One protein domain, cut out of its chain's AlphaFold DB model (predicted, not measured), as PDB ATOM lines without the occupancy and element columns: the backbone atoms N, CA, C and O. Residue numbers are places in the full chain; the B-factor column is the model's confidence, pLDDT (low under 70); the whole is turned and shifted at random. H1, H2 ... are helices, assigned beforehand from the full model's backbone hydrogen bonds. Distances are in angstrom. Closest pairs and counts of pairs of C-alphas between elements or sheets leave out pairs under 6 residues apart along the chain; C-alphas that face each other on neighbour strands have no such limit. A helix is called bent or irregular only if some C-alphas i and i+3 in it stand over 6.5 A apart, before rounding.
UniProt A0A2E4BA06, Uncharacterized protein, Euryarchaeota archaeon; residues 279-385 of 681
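This is residues 279 to 385 of the 681 residues of an uncharacterized protein of Euryarchaeota archaeon (UniProt A0A2E4BA06). The longest helix, H6, is bent into an L, and helix H1 lies side by side with its second arm, H6b, running the opposite way. The short helices H2, H3, H4 and H5 make a rough second layer over one side of this frame: H5 packs on the first arm, H6a, H3 packs on H6b, and H2 crosses H1. The printed part has 107 residues, with six named helices, H1 to H6 in order along the chain, and no named strand; its class is all helix. It is compact, with a radius of gyration of the C-alphas of 13.5 A, and elongated in outline, spanning 43 by 25 by 21 A.

Find C-alpha 353 at (51.087, 15.515, -17.868), where H6, residues 353 to 384, begins. By its hydrogen bonds it was assigned as one helix, but it is bent: C-alphas 366 and 369 are 8.3 A apart. Its arm H6a, residues 353 to 366, is 20.3 A long; its arm H6b, residues 369 to 384, is 23.7 A long and ends at C-alpha 384, (27.735, 24.252, 10.538). Go back to C-alpha 280 at (38.544, 21.458, 19.814); from there H1 runs 32.8 A to residue 302. Then come H2, residues 312 to 320, H3, residues 324 to 329, H4, residues 333 to 336, and H5, residues 339 to 348, 14.3 A long.

Start at the hub, H6, which touches three other helices; H6a and H6b are about perpendicular, at 86 degrees. Look at Val 298 and Val 372, whose C-alphas, 5.4 A apart, are the closest of H1 and H6b; these touch at a shallow tilt of 16 degrees, opposite ways. H3 touches H6b at a steep tilt of 48 degrees, with the C-alphas of Leu 326 and Ala 378 closest, at 5.1 A. H5 and H6a form a helical hairpin at 21 degrees; their closest C-alphas are those of Ala 345 and Ala 356, 5.0 A apart. H2 touches H5 at a shallow tilt of 20 degrees, opposite ways, closest at the C-alphas of Leu 319 and Phe 339, 6.0 A. H1 touches H2 with residues 290 to 297 alone, about perpendicular at 87 degrees, closest at the C-alphas of Ser 293 and Leu 315, 5.4 A. H4 touches no helix but is near H5. H1 and H5 are apart. Every O i to N i+4 pair is within hydrogen-bond range in H1, H2 and H5; the figures are 1 of 2 in H3, 9 of 10 in H6a and 11 of 12 in H6b, and H4 is too short for such a pair.

The two C-alphas farthest apart, those of Cys 279 and Pro 354, are 43.4 A from each other. The printed part has no cut and no long link; H1 to H2 is a short link of 9 residues, and the others are tight. Look at the B-factor column of residues 305 to 310, inside that short link: these six are under 70, while the mean pLDDT of the printed part is 85.5.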
ATOM      1  N   CYS A 279      39.868  18.347  22.395       89.38
ATOM      2  CA  CYS A 279      39.969  18.049  20.971       89.38
ATOM      3  C   CYS A 279      39.495  19.198  20.065       89.38
ATOM      4  O   CYS A 279      39.472  19.030  18.849       89.38
ATOM      5  N   GLU A 280      39.136  20.369  20.603       90.00
ATOM      6  CA  GLU A 280      38.544  21.458  19.814       90.00
ATOM      7  C   GLU A 280      39.477  21.937  18.691       90.00
ATOM      8  O   GLU A 280      39.036  22.154  17.557       90.00
ATOM      9  N   HIS A 281      40.771  22.083  18.989       87.12
ATOM     10  CA  HIS A 281      41.757  22.499  17.994       87.12
ATOM     11  C   HIS A 281      41.915  21.442  16.897       87.12
ATOM     12  O   HIS A 281      41.767  21.759  15.718       87.12
ATOM     13  N   HIS A 282      42.086  20.176  17.291       86.50
ATOM     14  CA  HIS A 282      42.160  19.038  16.374       86.50
ATOM     15  C   HIS A 282      40.918  18.951  15.467       86.50
ATOM     16  O   HIS A 282      41.038  18.820  14.248       86.50
ATOM     17  N   ALA A 283      39.716  19.119  16.029       89.38
ATOM     18  CA  ALA A 283      38.460  19.129  15.283       89.38
ATOM     19  C   ALA A 283      38.411  20.249  14.233       89.38
ATOM     20  O   ALA A 283      38.007  20.013  13.091       89.38
ATOM     21  N   LYS A 284      38.825  21.467  14.610       90.06
ATOM     22  CA  LYS A 284      38.879  22.637  13.717       90.06
ATOM     23  C   LYS A 284      39.894  22.445  12.594       90.06
ATOM     24  O   LYS A 284      39.597  22.786  11.447       90.06
ATOM     25  N   GLU A 285      41.063  21.892  12.900       88.62
ATOM     26  CA  GLU A 285      42.093  21.592  11.907       88.62
ATOM     27  C   GLU A 285      41.619  20.548  10.894       88.62
ATOM     28  O   GLU A 285      41.735  20.789   9.689       88.62
ATOM     29  N   HIS A 286      41.018  19.446  11.361       88.81
ATOM     30  CA  HIS A 286      40.450  18.410  10.494       88.81
ATOM     31  C   HIS A 286      39.324  18.956   9.614       88.81
ATOM     32  O   HIS A 286      39.346  18.768   8.402       88.81
ATOM     33  N   ALA A 287      38.370  19.695  10.190       91.31
ATOM     34  CA  ALA A 287      37.285  20.309   9.423       91.31
ATOM     35  C   ALA A 287      37.816  21.288   8.363       91.31
ATOM     36  O   ALA A 287      37.355  21.289   7.223       91.31
ATOM     37  N   SER A 288      38.827  22.090   8.708       91.88
ATOM     38  CA  SER A 288      39.467  23.015   7.767       91.88
ATOM     39  C   SER A 288      40.255  22.284   6.678       91.88
ATOM     40  O   SER A 288      40.334  22.760   5.549       91.88
ATOM     41  N   ALA A 289      40.880  21.148   6.999       89.81
ATOM     42  CA  ALA A 289      41.540  20.293   6.017       89.81
ATOM     43  C   ALA A 289      40.525  19.689   5.037       89.81
ATOM     44  O   ALA A 289      40.722  19.831   3.836       89.81
ATOM     45  N   ASP A 290      39.416  19.140   5.532       92.00
ATOM     46  CA  ASP A 290      38.360  18.563   4.694       92.00
ATOM     47  C   ASP A 290      37.714  19.610   3.781       92.00
ATOM     48  O   ASP A 290      37.532  19.365   2.591       92.00
ATOM     49  N   ILE A 291      37.413  20.806   4.307       93.44
ATOM     50  CA  ILE A 291      36.884  21.920   3.503       93.44
ATOM     51  C   ILE A 291      37.859  22.283   2.383       93.44
ATOM     52  O   ILE A 291      37.424  22.470   1.249       93.44
ATOM     53  N   ARG A 292      39.163  22.350   2.673       91.69
ATOM     54  CA  ARG A 292      40.180  22.622   1.648       91.69
ATOM     55  C   ARG A 292      40.222  21.522   0.591       91.69
ATOM     56  O   ARG A 292      40.161  21.852  -0.586       91.69
ATOM     57  N   SER A 293      40.237  20.247   0.982       91.44
ATOM     58  CA  SER A 293      40.221  19.124   0.032       91.44
ATOM     59  C   SER A 293      38.966  19.127  -0.849       91.44
ATOM     60  O   SER A 293      39.058  18.919  -2.056       91.44
ATOM     61  N   MET A 294      37.792  19.436  -0.284       92.75
ATOM     62  CA  MET A 294      36.556  19.588  -1.061       92.75
ATOM     63  C   MET A 294      36.618  20.786  -2.019       92.75
ATOM     64  O   MET A 294      36.173  20.670  -3.155       92.75
ATOM     65  N   GLN A 295      37.191  21.919  -1.603       91.31
ATOM     66  CA  GLN A 295      37.379  23.092  -2.467       91.31
ATOM     67  C   GLN A 295      38.375  22.830  -3.603       91.31
ATOM     68  O   GLN A 295      38.137  23.257  -4.730       91.31
ATOM     69  N   GLU A 296      39.468  22.113  -3.330       89.06
ATOM     70  CA  GLU A 296      40.408  21.652  -4.358       89.06
ATOM     71  C   GLU A 296      39.706  20.731  -5.361       89.06
ATOM     72  O   GLU A 296      39.863  20.906  -6.568       89.06
ATOM     73  N   LEU A 297      38.859  19.814  -4.885       89.19
ATOM     74  CA  LEU A 297      38.077  18.936  -5.751       89.19
ATOM     75  C   LEU A 297      37.041  19.704  -6.594       89.19
ATOM     76  O   LEU A 297      36.857  19.378  -7.765       89.19
ATOM     77  N   VAL A 298      36.416  20.755  -6.047       90.31
ATOM     78  CA  VAL A 298      35.533  21.664  -6.804       90.31
ATOM     79  C   VAL A 298      36.300  22.365  -7.928       90.31
ATOM     80  O   VAL A 298      35.840  22.346  -9.067       90.31
ATOM     81  N   ARG A 299      37.484  22.925  -7.644       87.44
ATOM     82  CA  ARG A 299      38.335  23.566  -8.667       87.44
ATOM     83  C   ARG A 299      38.751  22.576  -9.753       87.44
ATOM     84  O   ARG A 299      38.650  22.874 -10.943       87.44
ATOM     85  N   LEU A 300      39.155  21.368  -9.350       86.38
ATOM     86  CA  LEU A 300      39.495  20.296 -10.283       86.38
ATOM     87  C   LEU A 300      38.308  19.908 -11.164       86.38
ATOM     88  O   LEU A 300      38.511  19.691 -12.354       86.38
ATOM     89  N   ALA A 301      37.093  19.847 -10.620       86.75
ATOM     90  CA  ALA A 301      35.883  19.553 -11.384       86.75
ATOM     91  C   ALA A 301      35.503  20.686 -12.356       86.75
ATOM     92  O   ALA A 301      35.054  20.409 -13.463       86.75
ATOM     93  N   GLN A 302      35.729  21.950 -11.985       87.19
ATOM     94  CA  GLN A 302      35.395  23.127 -12.801       87.19
ATOM     95  C   GLN A 302      36.371  23.400 -13.955       87.19
ATOM     96  O   GLN A 302      36.097  24.258 -14.789       87.19
ATOM     97  N   GLY A 303      37.485  22.667 -14.035       78.12
ATOM     98  CA  GLY A 303      38.464  22.849 -15.105       78.12
ATOM     99  C   GLY A 303      39.483  23.959 -14.845       78.12
ATOM    100  O   GLY A 303      40.151  24.377 -15.786       78.12
ATOM    101  N   ASP A 304      39.674  24.380 -13.586       74.56
ATOM    102  CA  ASP A 304      40.753  25.287 -13.147       74.56
ATOM    103  C   ASP A 304      42.125  24.563 -13.174       74.56
ATOM    104  O   ASP A 304      42.861  24.466 -12.193       74.56
ATOM    105  N   ALA A 305      42.464  23.973 -14.325       54.75
ATOM    106  CA  ALA A 305      43.523  22.981 -14.512       54.75
ATOM    107  C   ALA A 305      44.959  23.531 -14.409       54.75
ATOM    108  O   ALA A 305      45.909  22.755 -14.469       54.75
ATOM    109  N   LEU A 306      45.138  24.845 -14.245       53.56
ATOM    110  CA  LEU A 306      46.457  25.480 -14.132       53.56
ATOM    111  C   LEU A 306      46.984  25.572 -12.690       53.56
ATOM    112  O   LEU A 306      48.130  25.970 -12.490       53.56
ATOM    113  N   LEU A 307      46.193  25.182 -11.685       57.28
ATOM    114  CA  LEU A 307      46.622  25.153 -10.287       57.28
ATOM    115  C   LEU A 307      46.747  23.696  -9.822       57.28
ATOM    116  O   LEU A 307      45.756  23.046  -9.502       57.28
ATOM    117  N   LEU A 308      47.984  23.182  -9.802       61.38
ATOM    118  CA  LEU A 308      48.331  21.918  -9.139       61.38
ATOM    119  C   LEU A 308      47.704  21.887  -7.734       61.38
ATOM    120  O   LEU A 308      47.795  22.900  -7.031       61.38
ATOM    121  N   PRO A 309      47.124  20.757  -7.280       65.88
ATOM    122  CA  PRO A 309      46.711  20.633  -5.889       65.88
ATOM    123  C   PRO A 309      47.920  20.925  -4.996       65.88
ATOM    124  O   PRO A 309      48.914  20.195  -5.044       65.88
ATOM    125  N   GLU A 310      47.847  21.982  -4.182       66.25
ATOM    126  CA  GLU A 310      48.960  22.415  -3.324       66.25
ATOM    127  C   GLU A 310      49.419  21.283  -2.390       66.25
ATOM    128  O   GLU A 310      50.563  21.255  -1.934       66.25
ATOM    129  N   ARG A 311      48.523  20.324  -2.099       76.50
ATOM    130  CA  ARG A 311      48.771  19.176  -1.221       76.50
ATOM    131  C   ARG A 311      48.177  17.872  -1.772       76.50
ATOM    132  O   ARG A 311      47.345  17.255  -1.106       76.50
ATOM    133  N   ARG A 312      48.665  17.388  -2.928       83.69
ATOM    134  CA  ARG A 312      48.251  16.098  -3.547       83.69
ATOM    135  C   ARG A 312      48.055  14.959  -2.543       83.69
ATOM    136  O   ARG A 312      47.029  14.295  -2.585       83.69
ATOM    137  N   ALA A 313      49.014  14.731  -1.641       84.12
ATOM    138  CA  ALA A 313      48.941  13.624  -0.682       84.12
ATOM    139  C   ALA A 313      47.672  13.672   0.189       84.12
ATOM    140  O   ALA A 313      47.045  12.641   0.412       84.12
ATOM    141  N   ARG A 314      47.254  14.871   0.616       83.75
ATOM    142  CA  ARG A 314      46.044  15.067   1.426       83.75
ATOM    143  C   ARG A 314      44.768  14.927   0.612       83.75
ATOM    144  O   ARG A 314      43.786  14.397   1.119       83.75
ATOM    145  N   LEU A 315      44.776  15.388  -0.637       87.50
ATOM    146  CA  LEU A 315      43.638  15.193  -1.528       87.50
ATOM    147  C   LEU A 315      43.442  13.702  -1.838       87.50
ATOM    148  O   LEU A 315      42.323  13.213  -1.765       87.50
ATOM    149  N   VAL A 316      44.519  12.957  -2.101       89.00
ATOM    150  CA  VAL A 316      44.466  11.497  -2.295       89.00
ATOM    151  C   VAL A 316      43.965  10.788  -1.035       89.00
ATOM    152  O   VAL A 316      43.123   9.898  -1.130       89.00
ATOM    153  N   GLU A 317      44.437  11.185   0.147       88.62
ATOM    154  CA  GLU A 317      43.941  10.659   1.425       88.62
ATOM    155  C   GLU A 317      42.439  10.924   1.607       88.62
ATOM    156  O   GLU A 317      41.686  10.003   1.922       88.62
ATOM    157  N   PHE A 318      41.983  12.144   1.307       90.56
ATOM    158  CA  PHE A 318      40.567  12.509   1.329       90.56
ATOM    159  C   PHE A 318      39.735  11.712   0.312       90.56
ATOM    160  O   PHE A 318      38.637  11.271   0.631       90.56
ATOM    161  N   LEU A 319      40.237  11.483  -0.903       90.00
ATOM    162  CA  LEU A 319      39.531  10.688  -1.916       90.00
ATOM    163  C   LEU A 319      39.394   9.217  -1.496       90.00
ATOM    164  O   LEU A 319      38.368   8.594  -1.768       90.00
ATOM    165  N   ARG A 320      40.388   8.673  -0.783       89.19
ATOM    166  CA  ARG A 320      40.334   7.317  -0.212       89.19
ATOM    167  C   ARG A 320      39.402   7.220   0.995       89.19
ATOM    168  O   ARG A 320      38.787   6.177   1.207       89.19
ATOM    169  N   SER A 321      39.295   8.284   1.790       86.50
ATOM    170  CA  SER A 321      38.410   8.348   2.955       86.50
ATOM    171  C   SER A 321      37.657   9.686   3.001       86.50
ATOM    172  O   SER A 321      38.060  10.604   3.721       86.50
ATOM    173  N   PRO A 322      36.566   9.824   2.221       89.25
ATOM    174  CA  PRO A 322      35.835  11.082   2.130       89.25
ATOM    175  C   PRO A 322      35.193  11.471   3.458       89.25
ATOM    176  O   PRO A 322      34.780  10.613   4.245       89.25
ATOM    177  N   CYS A 323      35.055  12.775   3.702       89.69
ATOM    178  CA  CYS A 323      34.519  13.242   4.974       89.69
ATOM    179  C   CYS A 323      33.046  12.821   5.187       89.69
ATOM    180  O   CYS A 323      32.279  12.673   4.226       89.69
ATOM    181  N   PRO A 324      32.600  12.677   6.450       88.69
ATOM    182  CA  PRO A 324      31.257  12.194   6.761       88.69
ATOM    183  C   PRO A 324      30.121  13.014   6.143       88.69
ATOM    184  O   PRO A 324      29.097  12.450   5.770       88.69
ATOM    185  N   GLU A 325      30.271  14.339   6.038       90.75
ATOM    186  CA  GLU A 325      29.253  15.213   5.446       90.75
ATOM    187  C   GLU A 325      29.015  14.898   3.970       90.75
ATOM    188  O   GLU A 325      27.865  14.884   3.540       90.75
ATOM    189  N   LEU A 326      30.071  14.568   3.223       88.94
ATOM    190  CA  LEU A 326      29.965  14.150   1.830       88.94
ATOM    191  C   LEU A 326      29.309  12.764   1.716       88.94
ATOM    192  O   LEU A 326      28.383  12.574   0.928       88.94
ATOM    193  N   LEU A 327      29.710  11.821   2.577       87.44
ATOM    194  CA  LEU A 327      29.135  10.471   2.613       87.44
ATOM    195  C   LEU A 327      27.648  10.448   3.004       87.44
ATOM    196  O   LEU A 327      26.932   9.531   2.613       87.44
ATOM    197  N   LYS A 328      27.151  11.440   3.754       84.31
ATOM    198  CA  LYS A 328      25.714  11.551   4.072       84.31
ATOM    199  C   LYS A 328      24.859  11.851   2.847       84.31
ATOM    200  O   LYS A 328      23.740  11.354   2.764       84.31
ATOM    201  N   PHE A 329      25.360  12.683   1.937       82.06
ATOM    202  CA  PHE A 329      24.653  12.996   0.697       82.06
ATOM    203  C   PHE A 329      24.786  11.868  -0.321       82.06
ATOM    204  O   PHE A 329      23.865  11.632  -1.098       82.06
ATOM    205  N   LEU A 330      25.922  11.167  -0.302       80.31
ATOM    206  CA  LEU A 330      26.244  10.151  -1.289       80.31
ATOM    207  C   LEU A 330      27.078   9.028  -0.632       80.31
ATOM    208  O   LEU A 330      28.310   9.070  -0.642       80.31
ATOM    209  N   PRO A 331      26.438   7.997  -0.047       75.62
ATOM    210  CA  PRO A 331      27.137   6.955   0.717       75.62
ATOM    211  C   PRO A 331      28.186   6.171  -0.084       75.62
ATOM    212  O   PRO A 331      29.120   5.622   0.494       75.62
ATOM    213  N   GLN A 332      28.046   6.141  -1.412       81.31
ATOM    214  CA  GLN A 332      28.966   5.501  -2.355       81.31
ATOM    215  C   GLN A 332      29.729   6.526  -3.215       81.31
ATOM    216  O   GLN A 332      30.101   6.209  -4.340       81.31
ATOM    217  N   VAL A 333      29.978   7.745  -2.713       81.12
ATOM    218  CA  VAL A 333      30.623   8.844  -3.469       81.12
ATOM    219  C   VAL A 333      31.889   8.418  -4.212       81.12
ATOM    220  O   VAL A 333      32.046   8.738  -5.384       81.12
ATOM    221  N   ALA A 334      32.745   7.621  -3.569       80.50
ATOM    222  CA  ALA A 334      33.998   7.176  -4.162       80.50
ATOM    223  C   ALA A 334      33.794   6.219  -5.349       80.50
ATOM    224  O   ALA A 334      34.569   6.249  -6.299       80.50
ATOM    225  N   GLN A 335      32.742   5.394  -5.314       83.06
ATOM    226  CA  GLN A 335      32.395   4.477  -6.403       83.06
ATOM    227  C   GLN A 335      31.618   5.200  -7.509       83.06
ATOM    228  O   GLN A 335      31.912   5.011  -8.681       83.06
ATOM    229  N   GLN A 336      30.659   6.055  -7.139       82.69
ATOM    230  CA  GLN A 336      29.780   6.759  -8.081       82.69
ATOM    231  C   GLN A 336      30.505   7.830  -8.901       82.69
ATOM    232  O   GLN A 336      30.126   8.072 -10.039       82.69
ATOM    233  N   TYR A 337      31.547   8.445  -8.339       85.81
ATOM    234  CA  TYR A 337      32.385   9.429  -9.027       85.81
ATOM    235  C   TYR A 337      33.779   8.890  -9.363       85.81
ATOM    236  O   TYR A 337      34.692   9.674  -9.611       85.81
ATOM    237  N   GLU A 338      33.960   7.565  -9.329       88.25
ATOM    238  CA  GLU A 338      35.189   6.874  -9.735       88.25
ATOM    239  C   GLU A 338      36.470   7.503  -9.152       88.25
ATOM    240  O   GLU A 338      37.449   7.749  -9.859       88.25
ATOM    241  N   PHE A 339      36.480   7.770  -7.839       90.56
ATOM    242  CA  PHE A 339      37.596   8.443  -7.162       90.56
ATOM    243  C   PHE A 339      38.930   7.705  -7.331       90.56
ATOM    244  O   PHE A 339      39.969   8.352  -7.365       90.56
ATOM    245  N   GLU A 340      38.925   6.386  -7.524       89.19
ATOM    246  CA  GLU A 340      40.134   5.620  -7.864       89.19
ATOM    247  C   GLU A 340      40.733   6.026  -9.222       89.19
ATOM    248  O   GLU A 340      41.952   6.137  -9.355       89.19
ATOM    249  N   GLN A 341      39.900   6.319 -10.227       86.88
ATOM    250  CA  GLN A 341      40.380   6.826 -11.516       86.88
ATOM    251  C   GLN A 341      40.943   8.242 -11.376       86.88
ATOM    252  O   GLN A 341      41.963   8.567 -11.988       86.88
ATOM    253  N   LEU A 342      40.320   9.064 -10.525       87.50
ATOM    254  CA  LEU A 342      40.821  10.395 -10.196       87.50
ATOM    255  C   LEU A 342      42.167  10.326  -9.459       87.50
ATOM    256  O   LEU A 342      43.087  11.053  -9.822       87.50
ATOM    257  N   ILE A 343      42.321   9.430  -8.480       89.94
ATOM    258  CA  ILE A 343      43.597   9.185  -7.792       89.94
ATOM    259  C   ILE A 343      44.668   8.770  -8.807       89.94
ATOM    260  O   ILE A 343      45.745   9.359  -8.828       89.94
ATOM    261  N   ALA A 344      44.356   7.833  -9.709       87.81
ATOM    262  CA  ALA A 344      45.286   7.407 -10.753       87.81
ATOM    263  C   ALA A 344      45.674   8.548 -11.716       87.81
ATOM    264  O   ALA A 344      46.820   8.615 -12.159       87.81
ATOM    265  N   ALA A 345      44.751   9.461 -12.039       86.56
ATOM    266  CA  ALA A 345      45.048  10.646 -12.846       86.56
ATOM    267  C   ALA A 345      45.946  11.643 -12.093       86.56
ATOM    268  O   ALA A 345      46.928  12.132 -12.651       86.56
ATOM    269  N   LEU A 346      45.664  11.893 -10.809       86.19
ATOM    270  CA  LEU A 346      46.497  12.722  -9.929       86.19
ATOM    271  C   LEU A 346      47.901  12.131  -9.736       86.19
ATOM    272  O   LEU A 346      48.865  12.876  -9.549       86.19
ATOM    273  N   ASP A 347      48.032  10.806  -9.804       86.62
ATOM    274  CA  ASP A 347      49.323  10.134  -9.712       86.62
ATOM    275  C   ASP A 347      50.199  10.340 -10.953       86.62
ATOM    276  O   ASP A 347      51.418  10.476 -10.817       86.62
ATOM    277  N   LEU A 348      49.577  10.459 -12.131       84.56
ATOM    278  CA  LEU A 348      50.244  10.714 -13.411       84.56
ATOM    279  C   LEU A 348      50.635  12.181 -13.623       84.56
ATOM    280  O   LEU A 348      51.493  12.459 -14.452       84.56
ATOM    281  N   PHE A 349      50.075  13.125 -12.860       77.62
ATOM    282  CA  PHE A 349      50.313  14.567 -13.046       77.62
ATOM    283  C   PHE A 349      51.792  14.985 -13.021       77.62
ATOM    284  O   PHE A 349      52.158  15.992 -13.621       77.62
ATOM    285  N   TYR A 350      52.636  14.221 -12.322       77.38
ATOM    286  CA  TYR A 350      54.067  14.503 -12.149       77.38
ATOM    287  C   TYR A 350      54.973  13.647 -13.041       77.38
ATOM    288  O   TYR A 350      56.182  13.868 -13.063       77.38
ATOM    289  N   THR A 351      54.414  12.661 -13.746       83.06
ATOM    290  CA  THR A 351      55.170  11.706 -14.570       83.06
ATOM    291  C   THR A 351      54.769  11.746 -16.047       83.06
ATOM    292  O   THR A 351      55.628  11.527 -16.893       83.06
ATOM    293  N   ASP A 352      53.509  12.059 -16.366       85.94
ATOM    294  CA  ASP A 352      52.957  12.151 -17.724       85.94
ATOM    295  C   ASP A 352      51.761  13.131 -17.760       85.94
ATOM    296  O   ASP A 352      50.593  12.758 -17.609       85.94
ATOM    297  N   LEU A 353      52.069  14.424 -17.917       81.88
ATOM    298  CA  LEU A 353      51.087  15.515 -17.868       81.88
ATOM    299  C   LEU A 353      50.020  15.447 -18.986       81.88
ATOM    300  O   LEU A 353      48.848  15.681 -18.674       81.88
ATOM    301  N   PRO A 354      50.352  15.127 -20.257       83.94
ATOM    302  CA  PRO A 354      49.344  14.932 -21.300       83.94
ATOM    303  C   PRO A 354      48.351  13.811 -20.966       83.94
ATOM    304  O   PRO A 354      47.142  14.030 -21.046       83.94
ATOM    305  N   ALA A 355      48.839  12.648 -20.516       84.50
ATOM    306  CA  ALA A 355      47.968  11.531 -20.147       84.50
ATOM    307  C   ALA A 355      47.115  11.841 -18.906       84.50
ATOM    308  O   ALA A 355      45.950  11.441 -18.828       84.50
ATOM    309  N   ALA A 356      47.670  12.571 -17.935       83.44
ATOM    310  CA  ALA A 356      46.936  13.022 -16.759       83.44
ATOM    311  C   ALA A 356      45.820  14.019 -17.120       83.44
ATOM    312  O   ALA A 356      44.708  13.906 -16.601       83.44
ATOM    313  N   SER A 357      46.096  14.950 -18.039       82.62
ATOM    314  CA  SER A 357      45.126  15.947 -18.514       82.62
ATOM    315  C   SER A 357      43.967  15.288 -19.261       82.62
ATOM    316  O   SER A 357      42.814  15.541 -18.930       82.62
ATOM    317  N   GLU A 358      44.255  14.353 -20.175       85.56
ATOM    318  CA  GLU A 358      43.219  13.609 -20.905       85.56
ATOM    319  C   GLU A 358      42.301  12.818 -19.954       85.56
ATOM    320  O   GLU A 358      41.075  12.824 -20.101       85.56
ATOM    321  N   ARG A 359      42.880  12.152 -18.943       86.69
ATOM    322  CA  ARG A 359      42.111  11.393 -17.944       86.69
ATOM    323  C   ARG A 359      41.257  12.297 -17.060       86.69
ATOM    324  O   ARG A 359      40.110  11.945 -16.787       86.69
ATOM    325  N   LEU A 360      41.782  13.449 -16.638       86.56
ATOM    326  CA  LEU A 360      40.998  14.429 -15.885       86.56
ATOM    327  C   LEU A 360      39.860  15.014 -16.721       86.56
ATOM    328  O   LEU A 360      38.750  15.117 -16.211       86.56
ATOM    329  N   ASP A 361      40.098  15.369 -17.982       86.19
ATOM    330  CA  ASP A 361      39.063  15.942 -18.850       86.19
ATOM    331  C   ASP A 361      37.948  14.937 -19.135       86.19
ATOM    332  O   ASP A 361      36.762  15.276 -19.067       86.19
ATOM    333  N   ARG A 362      38.311  13.665 -19.339       86.62
ATOM    334  CA  ARG A 362      37.342  12.572 -19.448       86.62
ATOM    335  C   ARG A 362      36.504  12.446 -18.179       86.62
ATOM    336  O   ARG A 362      35.281  12.435 -18.269       86.62
ATOM    337  N   TRP A 363      37.136  12.422 -17.007       88.69
ATOM    338  CA  TRP A 363      36.434  12.353 -15.724       88.69
ATOM    339  C   TRP A 363      35.504  13.563 -15.504       88.69
ATOM    340  O   TRP A 363      34.331  13.397 -15.163       88.69
ATOM    341  N   ARG A 364      35.975  14.786 -15.785       87.19
ATOM    342  CA  ARG A 364      35.180  16.024 -15.677       87.19
ATOM    343  C   ARG A 364      33.935  15.989 -16.551       87.19
ATOM    344  O   ARG A 364      32.860  16.351 -16.076       87.19
ATOM    345  N   SER A 365      34.074  15.541 -17.802       85.12
ATOM    346  CA  SER A 365      32.977  15.519 -18.778       85.12
ATOM    347  C   SER A 365      31.776  14.683 -18.325       85.12
ATOM    348  O   SER A 365      30.651  14.955 -18.739       85.12
ATOM    349  N   VAL A 366      32.003  13.707 -17.440       83.50
ATOM    350  CA  VAL A 366      30.967  12.804 -16.930       83.50
ATOM    351  C   VAL A 366      30.417  13.273 -15.577       83.50
ATOM    352  O   VAL A 366      29.219  13.154 -15.329       83.50
ATOM    353  N   TYR A 367      31.265  13.825 -14.703       82.12
ATOM    354  CA  TYR A 367      30.955  13.928 -13.271       82.12
ATOM    355  C   TYR A 367      30.947  15.350 -12.682       82.12
ATOM    356  O   TYR A 367      30.450  15.543 -11.572       82.12
ATOM    357  N   ALA A 368      31.482  16.356 -13.384       78.75
ATOM    358  CA  ALA A 368      31.795  17.658 -12.785       78.75
ATOM    359  C   ALA A 368      30.577  18.420 -12.230       78.75
ATOM    360  O   ALA A 368      30.624  18.922 -11.106       78.75
ATOM    361  N   GLY A 369      29.487  18.511 -12.998       80.38
ATOM    362  CA  GLY A 369      28.337  19.354 -12.646       80.38
ATOM    363  C   GLY A 369      27.626  18.919 -11.359       80.38
ATOM    364  O   GLY A 369      27.402  19.736 -10.468       80.38
ATOM    365  N   SER A 370      27.316  17.628 -11.235       84.94
ATOM    366  CA  SER A 370      26.633  17.067 -10.060       84.94
ATOM    367  C   SER A 370      27.540  16.995  -8.830       84.94
ATOM    368  O   SER A 370      27.087  17.254  -7.713       84.94
ATOM    369  N   LEU A 371      28.833  16.707  -9.016       87.62
ATOM    370  CA  LEU A 371      29.792  16.629  -7.917       87.62
ATOM    371  C   LEU A 371      30.013  17.992  -7.243       87.62
ATOM    372  O   LEU A 371      30.036  18.064  -6.014       87.62
ATOM    373  N   VAL A 372      30.130  19.076  -8.017       90.19
ATOM    374  CA  VAL A 372      30.335  20.434  -7.476       90.19
ATOM    375  C   VAL A 372      29.180  20.857  -6.566       90.19
ATOM    376  O   VAL A 372      29.415  21.408  -5.489       90.19
ATOM    377  N   GLU A 373      27.933  20.574  -6.951       89.75
ATOM    378  CA  GLU A 373      26.764  20.897  -6.125       89.75
ATOM    379  C   GLU A 373      26.791  20.139  -4.787       89.75
ATOM    380  O   GLU A 373      26.576  20.730  -3.724       89.75
ATOM    381  N   VAL A 374      27.103  18.840  -4.822       90.75
ATOM    382  CA  VAL A 374      27.180  17.995  -3.621       90.75
ATOM    383  C   VAL A 374      28.331  18.428  -2.708       90.75
ATOM    384  O   VAL A 374      28.152  18.493  -1.491       90.75
ATOM    385  N   LEU A 375      29.491  18.780  -3.270       92.62
ATOM    386  CA  LEU A 375      30.643  19.265  -2.504       92.62
ATOM    387  C   LEU A 375      30.356  20.602  -1.816       92.62
ATOM    388  O   LEU A 375      30.677  20.752  -0.640       92.62
ATOM    389  N   ASN A 376      29.704  21.548  -2.496       92.56
ATOM    390  CA  ASN A 376      29.334  22.828  -1.885       92.56
ATOM    391  C   ASN A 376      28.361  22.636  -0.711       92.56
ATOM    392  O   ASN A 376      28.587  23.189   0.368       92.56
ATOM    393  N   LYS A 377      27.352  21.766  -0.865       92.31
ATOM    394  CA  LYS A 377      26.444  21.393   0.237       92.31
ATOM    395  C   LYS A 377      27.186  20.709   1.393       92.31
ATOM    396  O   LYS A 377      26.896  20.979   2.559       92.31
ATOM    397  N   ALA A 378      28.153  19.838   1.098       92.81
ATOM    398  CA  ALA A 378      28.981  19.190   2.115       92.81
ATOM    399  C   ALA A 378      29.863  20.200   2.871       92.81
ATOM    400  O   ALA A 378      29.910  20.150   4.100       92.81
ATOM    401  N   ILE A 379      30.475  21.166   2.175       94.31
ATOM    402  CA  ILE A 379      31.270  22.251   2.776       94.31
ATOM    403  C   ILE A 379      30.427  23.077   3.756       94.31
ATOM    404  O   ILE A 379      30.878  23.340   4.875       94.31
ATOM    405  N   GLU A 380      29.213  23.478   3.369       94.12
ATOM    406  CA  GLU A 380      28.295  24.206   4.257       94.12
ATOM    407  C   GLU A 380      27.993  23.396   5.522       94.12
ATOM    408  O   GLU A 380      28.150  23.903   6.637       94.12
ATOM    409  N   LYS A 381      27.683  22.101   5.378       92.31
ATOM    410  CA  LYS A 381      27.434  21.215   6.526       92.31
ATOM    411  C   LYS A 381      28.652  21.036   7.424       92.31
ATOM    412  O   LYS A 381      28.491  20.969   8.643       92.31
ATOM    413  N   THR A 382      29.860  20.994   6.867       92.25
ATOM    414  CA  THR A 382      31.091  20.928   7.664       92.25
ATOM    415  C   THR A 382      31.314  22.221   8.458       92.25
ATOM    416  O   THR A 382      31.758  22.154   9.602       92.25
ATOM    417  N   ARG A 383      30.957  23.397   7.916       92.44
ATOM    418  CA  ARG A 383      31.044  24.691   8.632       92.44
ATOM    419  C   ARG A 383      30.017  24.820   9.763       92.44
ATOM    420  O   ARG A 383      30.310  25.401  10.809       92.44
ATOM    421  N   GLU A 384      28.823  24.273   9.553       91.38
ATOM    422  CA  GLU A 384      27.735  24.252  10.538       91.38
ATOM    423  C   GLU A 384      27.957  23.232  11.663       91.38
ATOM    424  O   GLU A 384      27.263  23.279  12.681       91.38
ATOM    425  N   TRP A 385      28.908  22.307  11.503       90.50
ATOM    426  CA  TRP A 385      29.123  21.226  12.455       90.50
ATOM    427  C   TRP A 385      29.448  21.739  13.868       90.50
ATOM    428  O   TRP A 385      30.158  22.732  14.074       90.50
TER     429      TRP A 385